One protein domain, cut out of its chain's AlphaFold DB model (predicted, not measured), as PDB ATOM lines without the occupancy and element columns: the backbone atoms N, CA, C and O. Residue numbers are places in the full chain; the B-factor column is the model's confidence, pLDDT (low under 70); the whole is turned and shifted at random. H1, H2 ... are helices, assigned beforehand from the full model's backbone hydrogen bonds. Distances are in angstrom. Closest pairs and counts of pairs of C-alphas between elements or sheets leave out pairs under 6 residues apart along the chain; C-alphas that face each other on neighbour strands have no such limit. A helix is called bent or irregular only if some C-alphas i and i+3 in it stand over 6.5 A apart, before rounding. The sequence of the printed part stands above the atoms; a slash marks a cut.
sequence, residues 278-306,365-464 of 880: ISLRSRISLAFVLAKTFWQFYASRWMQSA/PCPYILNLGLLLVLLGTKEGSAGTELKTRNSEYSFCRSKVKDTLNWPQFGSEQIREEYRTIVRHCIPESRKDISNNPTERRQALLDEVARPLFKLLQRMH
ATOM      1  N   ILE A 278      -6.801 -24.368 -23.427       77.12
ATOM      2  CA  ILE A 278      -5.604 -24.965 -22.809       77.12
ATOM      3  C   ILE A 278      -4.316 -24.648 -23.580       77.12
ATOM      4  O   ILE A 278      -4.221 -24.861 -24.793       77.12
ATOM      5  N   SER A 279      -3.294 -24.191 -22.852       80.06
ATOM      6  CA  SER A 279      -1.965 -23.883 -23.394       80.06
ATOM      7  C   SER A 279      -1.136 -25.134 -23.727       80.06
ATOM      8  O   SER A 279      -1.469 -26.260 -23.343       80.06
ATOM      9  N   LEU A 280      -0.004 -24.953 -24.421       79.12
ATOM     10  CA  LEU A 280       0.962 -26.029 -24.690       79.12
ATOM     11  C   LEU A 280       1.445 -26.697 -23.396       79.12
ATOM     12  O   LEU A 280       1.400 -27.922 -23.262       79.12
ATOM     13  N   ARG A 281       1.887 -25.888 -22.431       81.81
ATOM     14  CA  ARG A 281       2.368 -26.375 -21.133       81.81
ATOM     15  C   ARG A 281       1.300 -27.210 -20.431       81.81
ATOM     16  O   ARG A 281       1.603 -28.281 -19.912       81.81
ATOM     17  N   SER A 282       0.054 -26.752 -20.488       81.94
ATOM     18  CA  SER A 282      -1.109 -27.455 -19.952       81.94
ATOM     19  C   SER A 282      -1.293 -28.825 -20.603       81.94
ATOM     20  O   SER A 282      -1.386 -29.823 -19.899       81.94
ATOM     21  N   ARG A 283      -1.222 -28.926 -21.937       86.75
ATOM     22  CA  ARG A 283      -1.304 -30.216 -22.651       86.75
ATOM     23  C   ARG A 283      -0.211 -31.203 -22.228       86.75
ATOM     24  O   ARG A 283      -0.501 -32.382 -22.046       86.75
ATOM     25  N   ILE A 284       1.026 -30.737 -22.041       87.50
ATOM     26  CA  ILE A 284       2.138 -31.584 -21.566       87.50
ATOM     27  C   ILE A 284       1.935 -31.984 -20.097       87.50
ATOM     28  O   ILE A 284       2.222 -33.122 -19.727       87.50
ATOM     29  N   SER A 285       1.376 -31.092 -19.278       85.69
ATOM     30  CA  SER A 285       0.974 -31.413 -17.907       85.69
ATOM     31  C   SER A 285      -0.084 -32.520 -17.882       85.69
ATOM     32  O   SER A 285       0.126 -33.527 -17.212       85.69
ATOM     33  N   LEU A 286      -1.164 -32.407 -18.667       88.12
ATOM     34  CA  LEU A 286      -2.177 -33.467 -18.797       88.12
ATOM     35  C   LEU A 286      -1.560 -34.795 -19.247       88.12
ATOM     36  O   LEU A 286      -1.861 -35.835 -18.666       88.12
ATOM     37  N   ALA A 287      -0.681 -34.769 -20.253       90.88
ATOM     38  CA  ALA A 287       0.013 -35.961 -20.737       90.88
ATOM     39  C   ALA A 287       0.772 -36.671 -19.608       90.88
ATOM     40  O   ALA A 287       0.673 -37.890 -19.448       90.88
ATOM     41  N   PHE A 288       1.496 -35.899 -18.798       89.56
ATOM     42  CA  PHE A 288       2.203 -36.401 -17.630       89.56
ATOM     43  C   PHE A 288       1.253 -36.994 -16.579       89.56
ATOM     44  O   PHE A 288       1.470 -38.127 -16.144       89.56
ATOM     45  N   VAL A 289       0.188 -36.276 -16.202       86.38
ATOM     46  CA  VAL A 289      -0.783 -36.753 -15.202       86.38
ATOM     47  C   VAL A 289      -1.423 -38.066 -15.647       86.38
ATOM     48  O   VAL A 289      -1.527 -39.004 -14.854       86.38
ATOM     49  N   LEU A 290      -1.800 -38.173 -16.923       89.75
ATOM     50  CA  LEU A 290      -2.365 -39.397 -17.487       89.75
ATOM     51  C   LEU A 290      -1.360 -40.546 -17.447       89.75
ATOM     52  O   LEU A 290      -1.700 -41.626 -16.970       89.75
ATOM     53  N   ALA A 291      -0.110 -40.324 -17.859       90.06
ATOM     54  CA  ALA A 291       0.921 -41.360 -17.812       90.06
ATOM     55  C   ALA A 291       1.188 -41.858 -16.380       90.06
ATOM     56  O   ALA A 291       1.234 -43.068 -16.150       90.06
ATOM     57  N   LYS A 292       1.286 -40.942 -15.406       86.69
ATOM     58  CA  LYS A 292       1.419 -41.274 -13.977       86.69
ATOM     59  C   LYS A 292       0.219 -42.085 -13.484       86.69
ATOM     60  O   LYS A 292       0.386 -43.105 -12.825       86.69
ATOM     61  N   THR A 293      -0.990 -41.658 -13.823       85.06
ATOM     62  CA  THR A 293      -2.229 -42.308 -13.376       85.06
ATOM     63  C   THR A 293      -2.370 -43.714 -13.961       85.06
ATOM     64  O   THR A 293      -2.669 -44.662 -13.235       85.06
ATOM     65  N   PHE A 294      -2.072 -43.886 -15.252       89.19
ATOM     66  CA  PHE A 294      -2.047 -45.198 -15.900       89.19
ATOM     67  C   PHE A 294      -1.005 -46.115 -15.264       89.19
ATOM     68  O   PHE A 294      -1.306 -47.277 -15.022       89.19
ATOM     69  N   TRP A 295       0.187 -45.609 -14.941       87.88
ATOM     70  CA  TRP A 295       1.181 -46.366 -14.178       87.88
ATOM     71  C   TRP A 295       0.664 -46.772 -12.786       87.88
ATOM     72  O   TRP A 295       0.839 -47.922 -12.369       87.88
ATOM     73  N   GLN A 296      -0.020 -45.868 -12.080       83.06
ATOM     74  CA  GLN A 296      -0.525 -46.120 -10.731       83.06
ATOM     75  C   GLN A 296      -1.595 -47.216 -10.714       83.06
ATOM     76  O   GLN A 296      -1.534 -48.116  -9.877       83.06
ATOM     77  N   PHE A 297      -2.531 -47.174 -11.663       82.62
ATOM     78  CA  PHE A 297      -3.715 -48.036 -11.688       82.62
ATOM     79  C   PHE A 297      -3.639 -49.204 -12.684       82.62
ATOM     80  O   PHE A 297      -4.590 -49.981 -12.761       82.62
ATOM     81  N   TYR A 298      -2.522 -49.382 -13.404       84.81
ATOM     82  CA  TYR A 298      -2.374 -50.318 -14.534       84.81
ATOM     83  C   TYR A 298      -2.880 -51.750 -14.285       84.81
ATOM     84  O   TYR A 298      -3.407 -52.397 -15.184       84.81
ATOM     85  N   ALA A 299      -2.687 -52.260 -13.067       79.00
ATOM     86  CA  ALA A 299      -3.039 -53.626 -12.675       79.00
ATOM     87  C   ALA A 299      -4.333 -53.707 -11.844       79.00
ATOM     88  O   ALA A 299      -4.543 -54.680 -11.125       79.00
ATOM     89  N   SER A 300      -5.180 -52.678 -11.902       81.00
ATOM     90  CA  SER A 300      -6.417 -52.580 -11.122       81.00
ATOM     91  C   SER A 300      -7.656 -52.521 -12.014       81.00
ATOM     92  O   SER A 300      -7.565 -52.260 -13.217       81.00
ATOM     93  N   ARG A 301      -8.836 -52.720 -11.414       79.75
ATOM     94  CA  ARG A 301     -10.117 -52.625 -12.128       79.75
ATOM     95  C   ARG A 301     -10.412 -51.237 -12.698       79.75
ATOM     96  O   ARG A 301     -11.155 -51.157 -13.662       79.75
ATOM     97  N   TRP A 302      -9.746 -50.176 -12.237       80.00
ATOM     98  CA  TRP A 302      -9.842 -48.838 -12.840       80.00
ATOM     99  C   TRP A 302      -9.500 -48.797 -14.333       80.00
ATOM    100  O   TRP A 302      -9.976 -47.921 -15.050       80.00
ATOM    101  N   MET A 303      -8.697 -49.737 -14.839       84.38
ATOM    102  CA  MET A 303      -8.421 -49.835 -16.279       84.38
ATOM    103  C   MET A 303      -9.607 -50.384 -17.088       84.38
ATOM    104  O   MET A 303      -9.578 -50.349 -18.316       84.38
ATOM    105  N   GLN A 304     -10.644 -50.899 -16.425       79.88
ATOM    106  CA  GLN A 304     -11.898 -51.334 -17.047       79.88
ATOM    107  C   GLN A 304     -12.879 -50.168 -17.238       79.88
ATOM    108  O   GLN A 304     -13.795 -50.283 -18.051       79.88
ATOM    109  N   SER A 305     -12.669 -49.045 -16.543       75.81
ATOM    110  CA  SER A 305     -13.406 -47.797 -16.752       75.81
ATOM    111  C   SER A 305     -13.070 -47.184 -18.120       75.81
ATOM    112  O   SER A 305     -12.026 -47.468 -18.714       75.81
ATOM    113  N   ALA A 306     -13.951 -46.331 -18.645       79.56
ATOM    114  CA  ALA A 306     -13.678 -45.592 -19.874       79.56
ATOM    115  C   ALA A 306     -12.663 -44.463 -19.609       79.56
ATOM    116  O   ALA A 306     -12.870 -43.644 -18.717       79.56
ATOM    117  N   PRO A 365      -0.645 -55.634 -28.400       80.56
ATOM    118  CA  PRO A 365      -1.017 -56.690 -27.457       80.56
ATOM    119  C   PRO A 365      -1.594 -56.158 -26.134       80.56
ATOM    120  O   PRO A 365      -2.288 -56.894 -25.443       80.56
ATOM    121  N   CYS A 366      -1.350 -54.887 -25.791       85.44
ATOM    122  CA  CYS A 366      -1.752 -54.302 -24.506       85.44
ATOM    123  C   CYS A 366      -2.786 -53.180 -24.698       85.44
ATOM    124  O   CYS A 366      -2.392 -52.079 -25.084       85.44
ATOM    125  N   PRO A 367      -4.087 -53.409 -24.454       85.00
ATOM    126  CA  PRO A 367      -5.125 -52.411 -24.728       85.00
ATOM    127  C   PRO A 367      -4.973 -51.130 -23.893       85.00
ATOM    128  O   PRO A 367      -5.146 -50.045 -24.429       85.00
ATOM    129  N   TYR A 368      -4.560 -51.223 -22.625       89.12
ATOM    130  CA  TYR A 368      -4.424 -50.048 -21.751       89.12
ATOM    131  C   TYR A 368      -3.242 -49.144 -22.125       89.12
ATOM    132  O   TYR A 368      -3.374 -47.927 -22.127       89.12
ATOM    133  N   ILE A 369      -2.103 -49.729 -22.519       90.25
ATOM    134  CA  ILE A 369      -0.953 -48.951 -23.021       90.25
ATOM    135  C   ILE A 369      -1.316 -48.276 -24.345       90.25
ATOM    136  O   ILE A 369      -0.963 -47.119 -24.559       90.25
ATOM    137  N   LEU A 370      -2.063 -48.972 -25.211       91.00
ATOM    138  CA  LEU A 370      -2.550 -48.375 -26.450       91.00
ATOM    139  C   LEU A 370      -3.503 -47.209 -26.173       91.00
ATOM    140  O   LEU A 370      -3.381 -46.189 -26.841       91.00
ATOM    141  N   ASN A 371      -4.415 -47.347 -25.207       92.50
ATOM    142  CA  ASN A 371      -5.320 -46.265 -24.826       92.50
ATOM    143  C   ASN A 371      -4.520 -45.040 -24.350       92.50
ATOM    144  O   ASN A 371      -4.675 -43.960 -24.915       92.50
ATOM    145  N   LEU A 372      -3.562 -45.213 -23.429       93.50
ATOM    146  CA  LEU A 372      -2.668 -44.117 -23.042       93.50
ATOM    147  C   LEU A 372      -1.969 -43.504 -24.264       93.50
ATOM    148  O   LEU A 372      -1.969 -42.289 -24.432       93.50
ATOM    149  N   GLY A 373      -1.420 -44.334 -25.153       93.50
ATOM    150  CA  GLY A 373      -0.808 -43.876 -26.399       93.50
ATOM    151  C   GLY A 373      -1.766 -43.066 -27.278       93.50
ATOM    152  O   GLY A 373      -1.363 -42.053 -27.841       93.50
ATOM    153  N   LEU A 374      -3.037 -43.456 -27.362       93.69
ATOM    154  CA  LEU A 374      -4.075 -42.714 -28.074       93.69
ATOM    155  C   LEU A 374      -4.342 -41.354 -27.425       93.69
ATOM    156  O   LEU A 374      -4.287 -40.351 -28.131       93.69
ATOM    157  N   LEU A 375      -4.540 -41.293 -26.106       94.06
ATOM    158  CA  LEU A 375      -4.726 -40.031 -25.373       94.06
ATOM    159  C   LEU A 375      -3.543 -39.081 -25.589       94.06
ATOM    160  O   LEU A 375      -3.729 -37.912 -25.926       94.06
ATOM    161  N   LEU A 376      -2.316 -39.592 -25.476       95.06
ATOM    162  CA  LEU A 376      -1.102 -38.808 -25.699       95.06
ATOM    163  C   LEU A 376      -0.972 -38.334 -27.155       95.06
ATOM    164  O   LEU A 376      -0.529 -37.206 -27.398       95.06
ATOM    165  N   VAL A 377      -1.378 -39.160 -28.129       93.94
ATOM    166  CA  VAL A 377      -1.418 -38.773 -29.547       93.94
ATOM    167  C   VAL A 377      -2.427 -37.654 -29.787       93.94
ATOM    168  O   VAL A 377      -2.103 -36.683 -30.476       93.94
ATOM    169  N   LEU A 378      -3.625 -37.782 -29.213       92.12
ATOM    170  CA  LEU A 378      -4.714 -36.819 -29.349       92.12
ATOM    171  C   LEU A 378      -4.379 -35.478 -28.687       92.12
ATOM    172  O   LEU A 378      -4.628 -34.445 -29.297       92.12
ATOM    173  N   LEU A 379      -3.722 -35.463 -27.519       91.31
ATOM    174  CA  LEU A 379      -3.222 -34.217 -26.913       91.31
ATOM    175  C   LEU A 379      -2.299 -33.474 -27.893       91.31
ATOM    176  O   LEU A 379      -2.361 -32.247 -28.000       91.31
ATOM    177  N   GLY A 380      -1.504 -34.250 -28.643       88.50
ATOM    178  CA  GLY A 380      -0.603 -33.848 -29.725       88.50
ATOM    179  C   GLY A 380      -1.253 -33.241 -30.969       88.50
ATOM    180  O   GLY A 380      -0.532 -32.706 -31.814       88.50
ATOM    181  N   THR A 381      -2.573 -33.339 -31.144       88.62
ATOM    182  CA  THR A 381      -3.279 -32.773 -32.306       88.62
ATOM    183  C   THR A 381      -3.907 -31.424 -31.966       88.62
ATOM    184  O   THR A 381      -4.205 -31.123 -30.812       88.62
ATOM    185  N   LYS A 382      -4.125 -30.573 -32.972       82.19
ATOM    186  CA  LYS A 382      -4.727 -29.247 -32.779       82.19
ATOM    187  C   LYS A 382      -6.124 -29.336 -32.155       82.19
ATOM    188  O   LYS A 382      -6.397 -28.612 -31.204       82.19
ATOM    189  N   GLU A 383      -6.947 -30.248 -32.672       80.62
ATOM    190  CA  GLU A 383      -8.374 -30.405 -32.343       80.62
ATOM    191  C   GLU A 383      -8.658 -31.451 -31.256       80.62
ATOM    192  O   GLU A 383      -9.811 -31.640 -30.880       80.62
ATOM    193  N   GLY A 384      -7.645 -32.184 -30.779       82.06
ATOM    194  CA  GLY A 384      -7.855 -33.249 -29.793       82.06
ATOM    195  C   GLY A 384      -8.630 -34.451 -30.342       82.06
ATOM    196  O   GLY A 384      -9.100 -35.282 -29.572       82.06
ATOM    197  N   SER A 385      -8.778 -34.552 -31.666       83.06
ATOM    198  CA  SER A 385      -9.566 -35.586 -32.337       83.06
ATOM    199  C   SER A 385      -8.742 -36.341 -33.386       83.06
ATOM    200  O   SER A 385      -7.708 -35.864 -33.869       83.06
ATOM    201  N   ALA A 386      -9.209 -37.539 -33.749       82.12
ATOM    202  CA  ALA A 386      -8.660 -38.314 -34.860       82.12
ATOM    203  C   ALA A 386      -9.241 -37.907 -36.230       82.12
ATOM    204  O   ALA A 386      -8.813 -38.443 -37.255       82.12
ATOM    205  N   GLY A 387     -10.239 -37.011 -36.260       77.62
ATOM    206  CA  GLY A 387     -10.994 -36.611 -37.458       77.62
ATOM    207  C   GLY A 387     -11.832 -37.723 -38.109       77.62
ATOM    208  O   GLY A 387     -12.592 -37.463 -39.036       77.62
ATOM    209  N   THR A 388     -11.703 -38.967 -37.642       77.31
ATOM    210  CA  THR A 388     -12.408 -40.154 -38.137       77.31
ATOM    211  C   THR A 388     -12.739 -41.081 -36.974       77.31
ATOM    212  O   THR A 388     -12.042 -41.098 -35.960       77.31
ATOM    213  N   GLU A 389     -13.816 -41.851 -37.110       77.06
ATOM    214  CA  GLU A 389     -14.279 -42.760 -36.063       77.06
ATOM    215  C   GLU A 389     -13.370 -44.002 -35.973       77.06
ATOM    216  O   GLU A 389     -13.286 -44.807 -36.907       77.06
ATOM    217  N   LEU A 390     -12.680 -44.169 -34.842       84.38
ATOM    218  CA  LEU A 390     -11.768 -45.287 -34.592       84.38
ATOM    219  C   LEU A 390     -12.530 -46.449 -33.937       84.38
ATOM    220  O   LEU A 390     -12.625 -46.545 -32.723       84.38
ATOM    221  N   LYS A 391     -13.088 -47.350 -34.753       77.38
ATOM    222  CA  LYS A 391     -13.992 -48.428 -34.281       77.38
ATOM    223  C   LYS A 391     -13.297 -49.660 -33.703       77.38
ATOM    224  O   LYS A 391     -13.951 -50.566 -33.197       77.38
ATOM    225  N   THR A 392     -11.987 -49.780 -33.892       83.62
ATOM    226  CA  THR A 392     -11.233 -50.984 -33.527       83.62
ATOM    227  C   THR A 392      -9.862 -50.652 -32.952       83.62
ATOM    228  O   THR A 392      -9.203 -49.703 -33.372       83.62
ATOM    229  N   ARG A 393      -9.348 -51.551 -32.112       80.44
ATOM    230  CA  ARG A 393      -7.978 -51.491 -31.577       80.44
ATOM    231  C   ARG A 393      -6.899 -51.376 -32.659       80.44
ATOM    232  O   ARG A 393      -5.878 -50.720 -32.491       80.44
ATOM    233  N   ASN A 394      -7.123 -52.022 -33.803       86.19
ATOM    234  CA  ASN A 394      -6.200 -51.934 -34.929       86.19
ATOM    235  C   ASN A 394      -6.277 -50.572 -35.622       86.19
ATOM    236  O   ASN A 394      -5.234 -50.060 -36.019       86.19
ATOM    237  N   SER A 395      -7.467 -49.976 -35.761       85.81
ATOM    238  CA  SER A 395      -7.595 -48.613 -36.293       85.81
ATOM    239  C   SER A 395      -6.971 -47.579 -35.354       85.81
ATOM    240  O   SER A 395      -6.273 -46.699 -35.842       85.81
ATOM    241  N   GLU A 396      -7.123 -47.734 -34.034       87.62
ATOM    242  CA  GLU A 396      -6.461 -46.889 -33.027       87.62
ATOM    243  C   GLU A 396      -4.939 -46.980 -33.139       87.62
ATOM    244  O   GLU A 396      -4.269 -45.974 -33.354       87.62
ATOM    245  N   TYR A 397      -4.384 -48.198 -33.110       88.81
ATOM    246  CA  TYR A 397      -2.943 -48.398 -33.270       88.81
ATOM    247  C   TYR A 397      -2.427 -47.861 -34.609       88.81
ATOM    248  O   TYR A 397      -1.370 -47.238 -34.655       88.81
ATOM    249  N   SER A 398      -3.166 -48.067 -35.704       87.06
ATOM    250  CA  SER A 398      -2.791 -47.544 -37.027       87.06
ATOM    251  C   SER A 398      -2.727 -46.024 -37.035       87.06
ATOM    252  O   SER A 398      -1.769 -45.455 -37.558       87.06
ATOM    253  N   PHE A 399      -3.730 -45.377 -36.440       91.25
ATOM    254  CA  PHE A 399      -3.800 -43.928 -36.316       91.25
ATOM    255  C   PHE A 399      -2.633 -43.394 -35.482       91.25
ATOM    256  O   PHE A 399      -1.867 -42.558 -35.968       91.25
ATOM    257  N   CYS A 400      -2.426 -43.938 -34.279       91.25
ATOM    258  CA  CYS A 400      -1.321 -43.552 -33.406       91.25
ATOM    259  C   CYS A 400       0.031 -43.739 -34.097       91.25
ATOM    260  O   CYS A 400       0.846 -42.819 -34.135       91.25
ATOM    261  N   ARG A 401       0.249 -44.898 -34.726       90.56
ATOM    262  CA  ARG A 401       1.486 -45.197 -35.454       90.56
ATOM    263  C   ARG A 401       1.701 -44.245 -36.626       90.56
ATOM    264  O   ARG A 401       2.832 -43.835 -36.866       90.56
ATOM    265  N   SER A 402       0.643 -43.882 -37.351       90.81
ATOM    266  CA  SER A 402       0.729 -42.908 -38.441       90.81
ATOM    267  C   SER A 402       1.153 -41.530 -37.937       90.81
ATOM    268  O   SER A 402       1.978 -40.893 -38.582       90.81
ATOM    269  N   LYS A 403       0.620 -41.072 -36.797       91.94
ATOM    270  CA  LYS A 403       0.979 -39.774 -36.204       91.94
ATOM    271  C   LYS A 403       2.397 -39.764 -35.654       91.94
ATOM    272  O   LYS A 403       3.166 -38.865 -35.958       91.94
ATOM    273  N   VAL A 404       2.781 -40.810 -34.936       89.88
ATOM    274  CA  VAL A 404       4.130 -40.959 -34.376       89.88
ATOM    275  C   VAL A 404       5.217 -41.049 -35.463       89.88
ATOM    276  O   VAL A 404       6.362 -40.652 -35.233       89.88
ATOM    277  N   LYS A 405       4.871 -41.540 -36.662       88.44
ATOM    278  CA  LYS A 405       5.753 -41.546 -37.843       88.44
ATOM    279  C   LYS A 405       5.777 -40.229 -38.618       88.44
ATOM    280  O   LYS A 405       6.679 -40.043 -39.429       88.44
ATOM    281  N   ASP A 406       4.813 -39.339 -38.401       87.94
ATOM    282  CA  ASP A 406       4.762 -38.032 -39.055       87.94
ATOM    283  C   ASP A 406       5.780 -37.094 -38.406       87.94
ATOM    284  O   ASP A 406       5.475 -36.315 -37.497       87.94
ATOM    285  N   THR A 407       7.029 -37.198 -38.868       82.00
ATOM    286  CA  THR A 407       8.127 -36.470 -38.246       82.00
ATOM    287  C   THR A 407       8.104 -34.967 -38.507       82.00
ATOM    288  O   THR A 407       8.787 -34.208 -37.814       82.00
ATOM    289  N   LEU A 408       7.306 -34.531 -39.479       78.19
ATOM    290  CA  LEU A 408       7.250 -33.153 -39.949       78.19
ATOM    291  C   LEU A 408       6.125 -32.370 -39.263       78.19
ATOM    292  O   LEU A 408       6.344 -31.221 -38.877       78.19
ATOM    293  N   ASN A 409       4.953 -32.988 -39.063       80.88
ATOM    294  CA  ASN A 409       3.739 -32.255 -38.685       80.88
ATOM    295  C   ASN A 409       3.116 -32.656 -37.338       80.88
ATOM    296  O   ASN A 409       2.162 -31.998 -36.924       80.88
ATOM    297  N   TRP A 410       3.601 -33.693 -36.639       88.44
ATOM    298  CA  TRP A 410       3.036 -34.112 -35.343       88.44
ATOM    299  C   TRP A 410       4.107 -34.332 -34.254       88.44
ATOM    300  O   TRP A 410       5.082 -35.028 -34.524       88.44
ATOM    301  N   PRO A 411       3.954 -33.825 -33.014       89.00
ATOM    302  CA  PRO A 411       2.796 -33.099 -32.494       89.00
ATOM    303  C   PRO A 411       2.701 -31.666 -33.036       89.00
ATOM    304  O   PRO A 411       3.690 -31.065 -33.454       89.00
ATOM    305  N   GLN A 412       1.481 -31.135 -33.057       83.75
ATOM    306  CA  GLN A 412       1.123 -29.831 -33.630       83.75
ATOM    307  C   GLN A 412       1.282 -28.694 -32.611       83.75
ATOM    308  O   GLN A 412       0.438 -27.805 -32.523       83.75
ATOM    309  N   PHE A 413       2.345 -28.745 -31.810       81.00
ATOM    310  CA  PHE A 413       2.656 -27.743 -30.796       81.00
ATOM    311  C   PHE A 413       4.152 -27.724 -30.452       81.00
ATOM    312  O   PHE A 413       4.848 -28.707 -30.696       81.00
ATOM    313  N   GLY A 414       4.628 -26.637 -29.840       78.94
ATOM    314  CA  GLY A 414       5.982 -26.520 -29.289       78.94
ATOM    315  C   GLY A 414       7.113 -26.393 -30.313       78.94
ATOM    316  O   GLY A 414       6.922 -26.456 -31.529       78.94
ATOM    317  N   SER A 415       8.330 -26.198 -29.798       83.88
ATOM    318  CA  SER A 415       9.553 -26.129 -30.606       83.88
ATOM    319  C   SER A 415       9.890 -27.482 -31.247       83.88
ATOM    320  O   SER A 415       9.381 -28.524 -30.847       83.88
ATOM    321  N   GLU A 416      10.766 -27.501 -32.255       84.50
ATOM    322  CA  GLU A 416      11.243 -28.750 -32.879       84.50
ATOM    323  C   GLU A 416      11.814 -29.747 -31.862       84.50
ATOM    324  O   GLU A 416      11.499 -30.934 -31.923       84.50
ATOM    325  N   GLN A 417      12.558 -29.248 -30.874       85.25
ATOM    326  CA  GLN A 417      13.095 -30.064 -29.793       85.25
ATOM    327  C   GLN A 417      11.981 -30.687 -28.939       85.25
ATOM    328  O   GLN A 417      11.971 -31.897 -28.735       85.25
ATOM    329  N   ILE A 418      11.006 -29.887 -28.488       85.56
ATOM    330  CA  ILE A 418       9.879 -30.382 -27.679       85.56
ATOM    331  C   ILE A 418       9.044 -31.395 -28.474       85.56
ATOM    332  O   ILE A 418       8.613 -32.405 -27.918       85.56
ATOM    333  N   ARG A 419       8.847 -31.164 -29.780       88.69
ATOM    334  CA  ARG A 419       8.124 -32.083 -30.670       88.69
ATOM    335  C   ARG A 419       8.807 -33.440 -30.762       88.69
ATOM    336  O   ARG A 419       8.122 -34.456 -30.653       88.69
ATOM    337  N   GLU A 420      10.126 -33.470 -30.947       90.25
ATOM    338  CA  GLU A 420      10.861 -34.734 -31.044       90.25
ATOM    339  C   GLU A 420      10.926 -35.467 -29.702       90.25
ATOM    340  O   GLU A 420      10.726 -36.682 -29.659       90.25
ATOM    341  N   GLU A 421      11.134 -34.742 -28.601       90.88
ATOM    342  CA  GLU A 421      11.134 -35.327 -27.259       90.88
ATOM    343  C   GLU A 421       9.761 -35.924 -26.916       90.88
ATOM    344  O   GLU A 421       9.674 -37.106 -26.588       90.88
ATOM    345  N   TYR A 422       8.672 -35.166 -27.086       93.31
ATOM    346  CA  TYR A 422       7.314 -35.663 -26.838       93.31
ATOM    347  C   TYR A 422       6.980 -36.868 -27.726       93.31
ATOM    348  O   TYR A 422       6.464 -37.876 -27.248       93.31
ATOM    349  N   ARG A 423       7.319 -36.812 -29.018       93.25
ATOM    350  CA  ARG A 423       7.112 -37.927 -29.953       93.25
ATOM    351  C   ARG A 423       7.876 -39.174 -29.524       93.25
ATOM    352  O   ARG A 423       7.323 -40.268 -29.602       93.25
ATOM    353  N   THR A 424       9.122 -39.018 -29.080       92.44
ATOM    354  CA  THR A 424       9.946 -40.126 -28.584       92.44
ATOM    355  C   THR A 424       9.302 -40.785 -27.377       92.44
ATOM    356  O   THR A 424       9.177 -42.001 -27.359       92.44
ATOM    357  N   ILE A 425       8.770 -39.997 -26.446       94.38
ATOM    358  CA  ILE A 425       8.049 -40.526 -25.287       94.38
ATOM    359  C   ILE A 425       6.800 -41.310 -25.726       94.38
ATOM    360  O   ILE A 425       6.603 -42.457 -25.325       94.38
ATOM    361  N   VAL A 426       5.979 -40.749 -26.620       94.31
ATOM    362  CA  VAL A 426       4.753 -41.417 -27.098       94.31
ATOM    363  C   VAL A 426       5.046 -42.703 -27.888       94.31
ATOM    364  O   VAL A 426       4.226 -43.624 -27.866       94.31
ATOM    365  N   ARG A 427       6.217 -42.827 -28.535       92.44
ATOM    366  CA  ARG A 427       6.644 -44.071 -29.214       92.44
ATOM    367  C   ARG A 427       6.687 -45.266 -28.270       92.44
ATOM    368  O   ARG A 427       6.353 -46.363 -28.710       92.44
ATOM    369  N   HIS A 428       7.020 -45.076 -26.994       91.75
ATOM    370  CA  HIS A 428       7.065 -46.176 -26.026       91.75
ATOM    371  C   HIS A 428       5.680 -46.785 -25.755       91.75
ATOM    372  O   HIS A 428       5.580 -47.971 -25.449       91.75
ATOM    373  N   CYS A 429       4.598 -46.024 -25.962       91.94
ATOM    374  CA  CYS A 429       3.233 -46.552 -25.921       91.94
ATOM    375  C   CYS A 429       2.796 -47.219 -27.238       91.94
ATOM    376  O   CYS A 429       1.771 -47.894 -27.251       91.94
ATOM    377  N   ILE A 430       3.525 -47.022 -28.347       90.75
ATOM    378  CA  ILE A 430       3.166 -47.480 -29.702       90.75
ATOM    379  C   ILE A 430       4.367 -48.202 -30.354       90.75
ATOM    380  O   ILE A 430       4.975 -47.686 -31.297       90.75
ATOM    381  N   PRO A 431       4.729 -49.407 -29.882       81.19
ATOM    382  CA  PRO A 431       5.921 -50.103 -30.348       81.19
ATOM    383  C   PRO A 431       5.778 -50.626 -31.775       81.19
ATOM    384  O   PRO A 431       4.677 -50.922 -32.260       81.19
ATOM    385  N   GLU A 432       6.915 -50.763 -32.457       77.88
ATOM    386  CA  GLU A 432       6.973 -51.214 -33.847       77.88
ATOM    387  C   GLU A 432       6.769 -52.723 -33.989       77.88
ATOM    388  O   GLU A 432       6.217 -53.175 -34.999       77.88
ATOM    389  N   SER A 433       7.179 -53.492 -32.979       76.44
ATOM    390  CA  SER A 433       7.029 -54.940 -32.914       76.44
ATOM    391  C   SER A 433       6.300 -55.358 -31.639       76.44
ATOM    392  O   SER A 433       6.503 -54.832 -30.550       76.44
ATOM    393  N   ARG A 434       5.469 -56.402 -31.752       70.19
ATOM    394  CA  ARG A 434       4.790 -57.008 -30.595       70.19
ATOM    395  C   ARG A 434       5.756 -57.578 -29.552       70.19
ATOM    396  O   ARG A 434       5.339 -57.793 -28.423       70.19
ATOM    397  N   LYS A 435       6.999 -57.877 -29.944       70.38
ATOM    398  CA  LYS A 435       8.037 -58.409 -29.046       70.38
ATOM    399  C   LYS A 435       8.607 -57.345 -28.107       70.38
ATOM    400  O   LYS A 435       9.250 -57.710 -27.132       70.38
ATOM    401  N   ASP A 436       8.357 -56.072 -28.398       75.00
ATOM    402  CA  ASP A 436       8.938 -54.948 -27.664       75.00
ATOM    403  C   ASP A 436       8.136 -54.632 -26.390       75.00
ATOM    404  O   ASP A 436       8.580 -53.848 -25.558       75.00
ATOM    405  N   ILE A 437       6.962 -55.253 -26.212       78.12
ATOM    406  CA  ILE A 437       6.174 -55.149 -24.984       78.12
ATOM    407  C   ILE A 437       6.297 -56.446 -24.202       78.12
ATOM    408  O   ILE A 437       5.953 -57.518 -24.703       78.12
ATOM    409  N   SER A 438       6.723 -56.332 -22.944       79.81
ATOM    410  CA  SER A 438       6.738 -57.460 -22.017       79.81
ATOM    411  C   SER A 438       5.345 -58.082 -21.870       79.81
ATOM    412  O   SER A 438       4.331 -57.395 -21.959       79.81
ATOM    413  N   ASN A 439       5.269 -59.386 -21.604       75.69
ATOM    414  CA  ASN A 439       4.014 -60.044 -21.232       75.69
ATOM    415  C   ASN A 439       3.677 -59.909 -19.739       75.69
ATOM    416  O   ASN A 439       2.557 -60.214 -19.340       75.69
ATOM    417  N   ASN A 440       4.619 -59.427 -18.929       82.25
ATOM    418  CA  ASN A 440       4.486 -59.290 -17.488       82.25
ATOM    419  C   ASN A 440       3.865 -57.923 -17.120       82.25
ATOM    420  O   ASN A 440       4.446 -56.886 -17.452       82.25
ATOM    421  N   PRO A 441       2.714 -57.878 -16.419       79.56
ATOM    422  CA  PRO A 441       2.084 -56.630 -15.981       79.56
ATOM    423  C   PRO A 441       2.991 -55.723 -15.139       79.56
ATOM    424  O   PRO A 441       2.917 -54.505 -15.275       79.56
ATOM    425  N   THR A 442       3.873 -56.294 -14.314       80.31
ATOM    426  CA  THR A 442       4.811 -55.530 -13.478       80.31
ATOM    427  C   THR A 442       5.873 -54.835 -14.325       80.31
ATOM    428  O   THR A 442       6.155 -53.661 -14.118       80.31
ATOM    429  N   GLU A 443       6.411 -55.525 -15.331       84.12
ATOM    430  CA  GLU A 443       7.387 -54.944 -16.265       84.12
ATOM    431  C   GLU A 443       6.741 -53.887 -17.163       84.12
ATOM    432  O   GLU A 443       7.335 -52.842 -17.410       84.12
ATOM    433  N   ARG A 444       5.494 -54.108 -17.602       84.31
ATOM    434  CA  ARG A 444       4.707 -53.099 -18.333       84.31
ATOM    435  C   ARG A 444       4.496 -51.838 -17.503       84.31
ATOM    436  O   ARG A 444       4.650 -50.734 -18.016       84.31
ATOM    437  N   ARG A 445       4.155 -52.006 -16.223       84.31
ATOM    438  CA  ARG A 445       4.007 -50.904 -15.272       84.31
ATOM    439  C   ARG A 445       5.328 -50.153 -15.122       84.31
ATOM    440  O   ARG A 445       5.347 -48.944 -15.299       84.31
ATOM    441  N   GLN A 446       6.432 -50.853 -14.884       84.69
ATOM    442  CA  GLN A 446       7.743 -50.217 -14.762       84.69
ATOM    443  C   GLN A 446       8.138 -49.451 -16.037       84.69
ATOM    444  O   GLN A 446       8.571 -48.306 -15.950       84.69
ATOM    445  N   ALA A 447       7.880 -50.016 -17.218       87.25
ATOM    446  CA  ALA A 447       8.120 -49.341 -18.493       87.25
ATOM    447  C   ALA A 447       7.289 -48.052 -18.652       87.25
ATOM    448  O   ALA A 447       7.807 -47.049 -19.135       87.25
ATOM    449  N   LEU A 448       6.025 -48.030 -18.206       89.31
ATOM    450  CA  LEU A 448       5.218 -46.800 -18.194       89.31
ATOM    451  C   LEU A 448       5.820 -45.717 -17.285       89.31
ATOM    452  O   LEU A 448       5.750 -44.534 -17.617       89.31
ATOM    453  N   LEU A 449       6.417 -46.100 -16.156       87.62
ATOM    454  CA  LEU A 449       7.079 -45.154 -15.261       87.62
ATOM    455  C   LEU A 449       8.356 -44.587 -15.886       87.62
ATOM    456  O   LEU A 449       8.520 -43.367 -15.957       87.62
ATOM    457  N   ASP A 450       9.242 -45.476 -16.328       87.94
ATOM    458  CA  ASP A 450      10.605 -45.138 -16.737       87.94
ATOM    459  C   ASP A 450      10.671 -44.480 -18.109       87.94
ATOM    460  O   ASP A 450      11.399 -43.503 -18.286       87.94
ATOM    461  N   GLU A 451       9.874 -44.967 -19.057       91.50
ATOM    462  CA  GLU A 451       9.956 -44.564 -20.462       91.50
ATOM    463  C   GLU A 451       8.893 -43.524 -20.847       91.50
ATOM    464  O   GLU A 451       9.006 -42.876 -21.888       91.50
ATOM    465  N   VAL A 452       7.854 -43.334 -20.019       92.75
ATOM    466  CA  VAL A 452       6.742 -42.417 -20.331       92.75
ATOM    467  C   VAL A 452       6.558 -41.341 -19.264       92.75
ATOM    468  O   VAL A 452       6.761 -40.159 -19.545       92.75
ATOM    469  N   ALA A 453       6.212 -41.713 -18.030       89.44
ATOM    470  CA  ALA A 453       5.866 -40.744 -16.988       89.44
ATOM    471  C   ALA A 453       7.065 -39.878 -16.552       89.44
ATOM    472  O   ALA A 453       6.958 -38.649 -16.540       89.44
ATOM    473  N   ARG A 454       8.226 -40.482 -16.250       87.69
ATOM    474  CA  ARG A 454       9.445 -39.741 -15.862       87.69
ATOM    475  C   ARG A 454       9.963 -38.823 -16.978       87.69
ATOM    476  O   ARG A 454      10.286 -37.671 -16.679       87.69
ATOM    477  N   PRO A 455      10.042 -39.253 -18.250       91.94
ATOM    478  CA  PRO A 455      10.423 -38.364 -19.342       91.94
ATOM    479  C   PRO A 455       9.454 -37.197 -19.553       91.94
ATOM    480  O   PRO A 455       9.915 -36.071 -19.740       91.94
ATOM    481  N   LEU A 456       8.134 -37.423 -19.457       90.06
ATOM    482  CA  LEU A 456       7.138 -36.343 -19.541       90.06
ATOM    483  C   LEU A 456       7.303 -35.335 -18.400       90.06
ATOM    484  O   LEU A 456       7.241 -34.129 -18.637       90.06
ATOM    485  N   PHE A 457       7.592 -35.806 -17.185       85.69
ATOM    486  CA  PHE A 457       7.900 -34.935 -16.051       85.69
ATOM    487  C   PHE A 457       9.143 -34.073 -16.303       85.69
ATOM    488  O   PHE A 457       9.102 -32.854 -16.142       85.69
ATOM    489  N   LYS A 458      10.239 -34.686 -16.771       86.25
ATOM    490  CA  LYS A 458      11.479 -33.973 -17.122       86.25
ATOM    491  C   LYS A 458      11.260 -32.946 -18.235       86.25
ATOM    492  O   LYS A 458      11.911 -31.902 -18.235       86.25
ATOM    493  N   LEU A 459      10.390 -33.247 -19.200       86.75
ATOM    494  CA  LEU A 459      10.009 -32.315 -20.262       86.75
ATOM    495  C   LEU A 459       9.234 -31.119 -19.683       86.75
ATOM    496  O   LEU A 459       9.575 -29.975 -19.972       86.75
ATOM    497  N   LEU A 460       8.264 -31.370 -18.798       84.06
ATOM    498  CA  LEU A 460       7.478 -30.334 -18.116       84.06
ATOM    499  C   LEU A 460       8.333 -29.420 -17.213       84.06
ATOM    500  O   LEU A 460       8.090 -28.210 -17.157       84.06
ATOM    501  N   GLN A 461       9.334 -29.977 -16.524       79.25
ATOM    502  CA  GLN A 461      10.280 -29.226 -15.685       79.25
ATOM    503  C   GLN A 461      11.163 -28.281 -16.503       79.25
ATOM    504  O   GLN A 461      11.371 -27.141 -16.104       79.25
ATOM    505  N   ARG A 462      11.641 -28.717 -17.673       77.25
ATOM    506  CA  ARG A 462      12.467 -27.879 -18.561       77.25
ATOM    507  C   ARG A 462      11.701 -26.706 -19.167       77.25
ATOM    508  O   ARG A 462      12.294 -25.691 -19.501       77.25
ATOM    509  N   MET A 463      10.376 -26.801 -19.235       70.44
ATOM    510  CA  MET A 463       9.514 -25.667 -19.579       70.44
ATOM    511  C   MET A 463       9.354 -24.639 -18.436       70.44
ATOM    512  O   MET A 463       8.527 -23.741 -18.562       70.44
ATOM    513  N   HIS A 464      10.046 -24.795 -17.301       54.94
ATOM    514  CA  HIS A 464       9.963 -23.916 -16.124       54.94
ATOM    515  C   HIS A 464      11.165 -22.954 -15.990       54.94
ATOM    516  O   HIS A 464      11.230 -22.207 -15.016       54.94
TER     517      HIS A 464
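AT A GLANCE: This is residues 278 to 306 and 365 to 464 of the 880 residues of an uncharacterized protein of Alternaria tenuissima (UniProt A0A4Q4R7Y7). Four roughly aligned helices, H1, H3, H5 and the bent but nearly straight H6, make a bundle in which neighbours round the ring run opposite ways. H4 packs slantwise on the outside of H3, and the short H2 sits at one end. The printed part has 129 residues with six named helices, H1 to H6 in chain order, and no named strand: all helix. It is compact, with a radius of gyration of the C-alphas of 13.8 A and spans of 36 by 33 by 27 A.

HOW THE PARTS SIT: H1, residues 280 to 297, touches H3, residues 367 to 379, at a shallow tilt of 10 degrees, opposite ways; the closest C-alphas, of Ala 287 and Leu 376, are 5.8 A apart. H2, residues 301 to 304, is close to H1 but not clearly touching: the closest C-alphas, of Phe 297 and Met 303, are 6.8 A apart. H4, residues 393 to 405, touches H3 at a steep tilt of 46 degrees, the closest C-alphas, of Leu 374 and Cys 400, being 6.1 A apart. H5, residues 416 to 427, forms a helical hairpin with H4, which it only just touches, with 3 pairs of C-alphas within 8 A, the closest those of Val 404 and Arg 423 at 6.1 A. H5 touches H3 with residues 426 to 427 alone; C-alphas 373 and 426 are closest, at 6.1 A. H6, residues 441 to 462, was assigned as one helix by its hydrogen bonds but is bent: C-alphas 451 and 454 are 6.7 A apart. Arm H6b touches H1, C-alphas 288 and 456 being closest at 5.3 A. Every O i to N i+4 pair is within hydrogen-bond range in H1, H3, H4, H5, H6a and H6b; H2 is too short for one.

IN THESE COORDINATES: H1 begins at C-alpha 280 (0.962, -26.029, -24.690) and measures 26.0 A; H3 measures 18.4 A, H4 18.1 A and H5 16.4 A. H6a, residues 441 to 451, and H6b, residues 454 to 462, measure 15.1 A and 12.5 A, ending at C-alpha 462 (12.467, -27.879, -18.561).

THE WHOLE: The farthest C-alphas, of Lys 391 and His 464, are 38.8 A apart. Residues 307 to 364 are not printed, with 18.5 A between C-alphas 306 and 365. The links H3 to H4 and H5 to H6 are long. Residue 464 alone has pLDDT under 70.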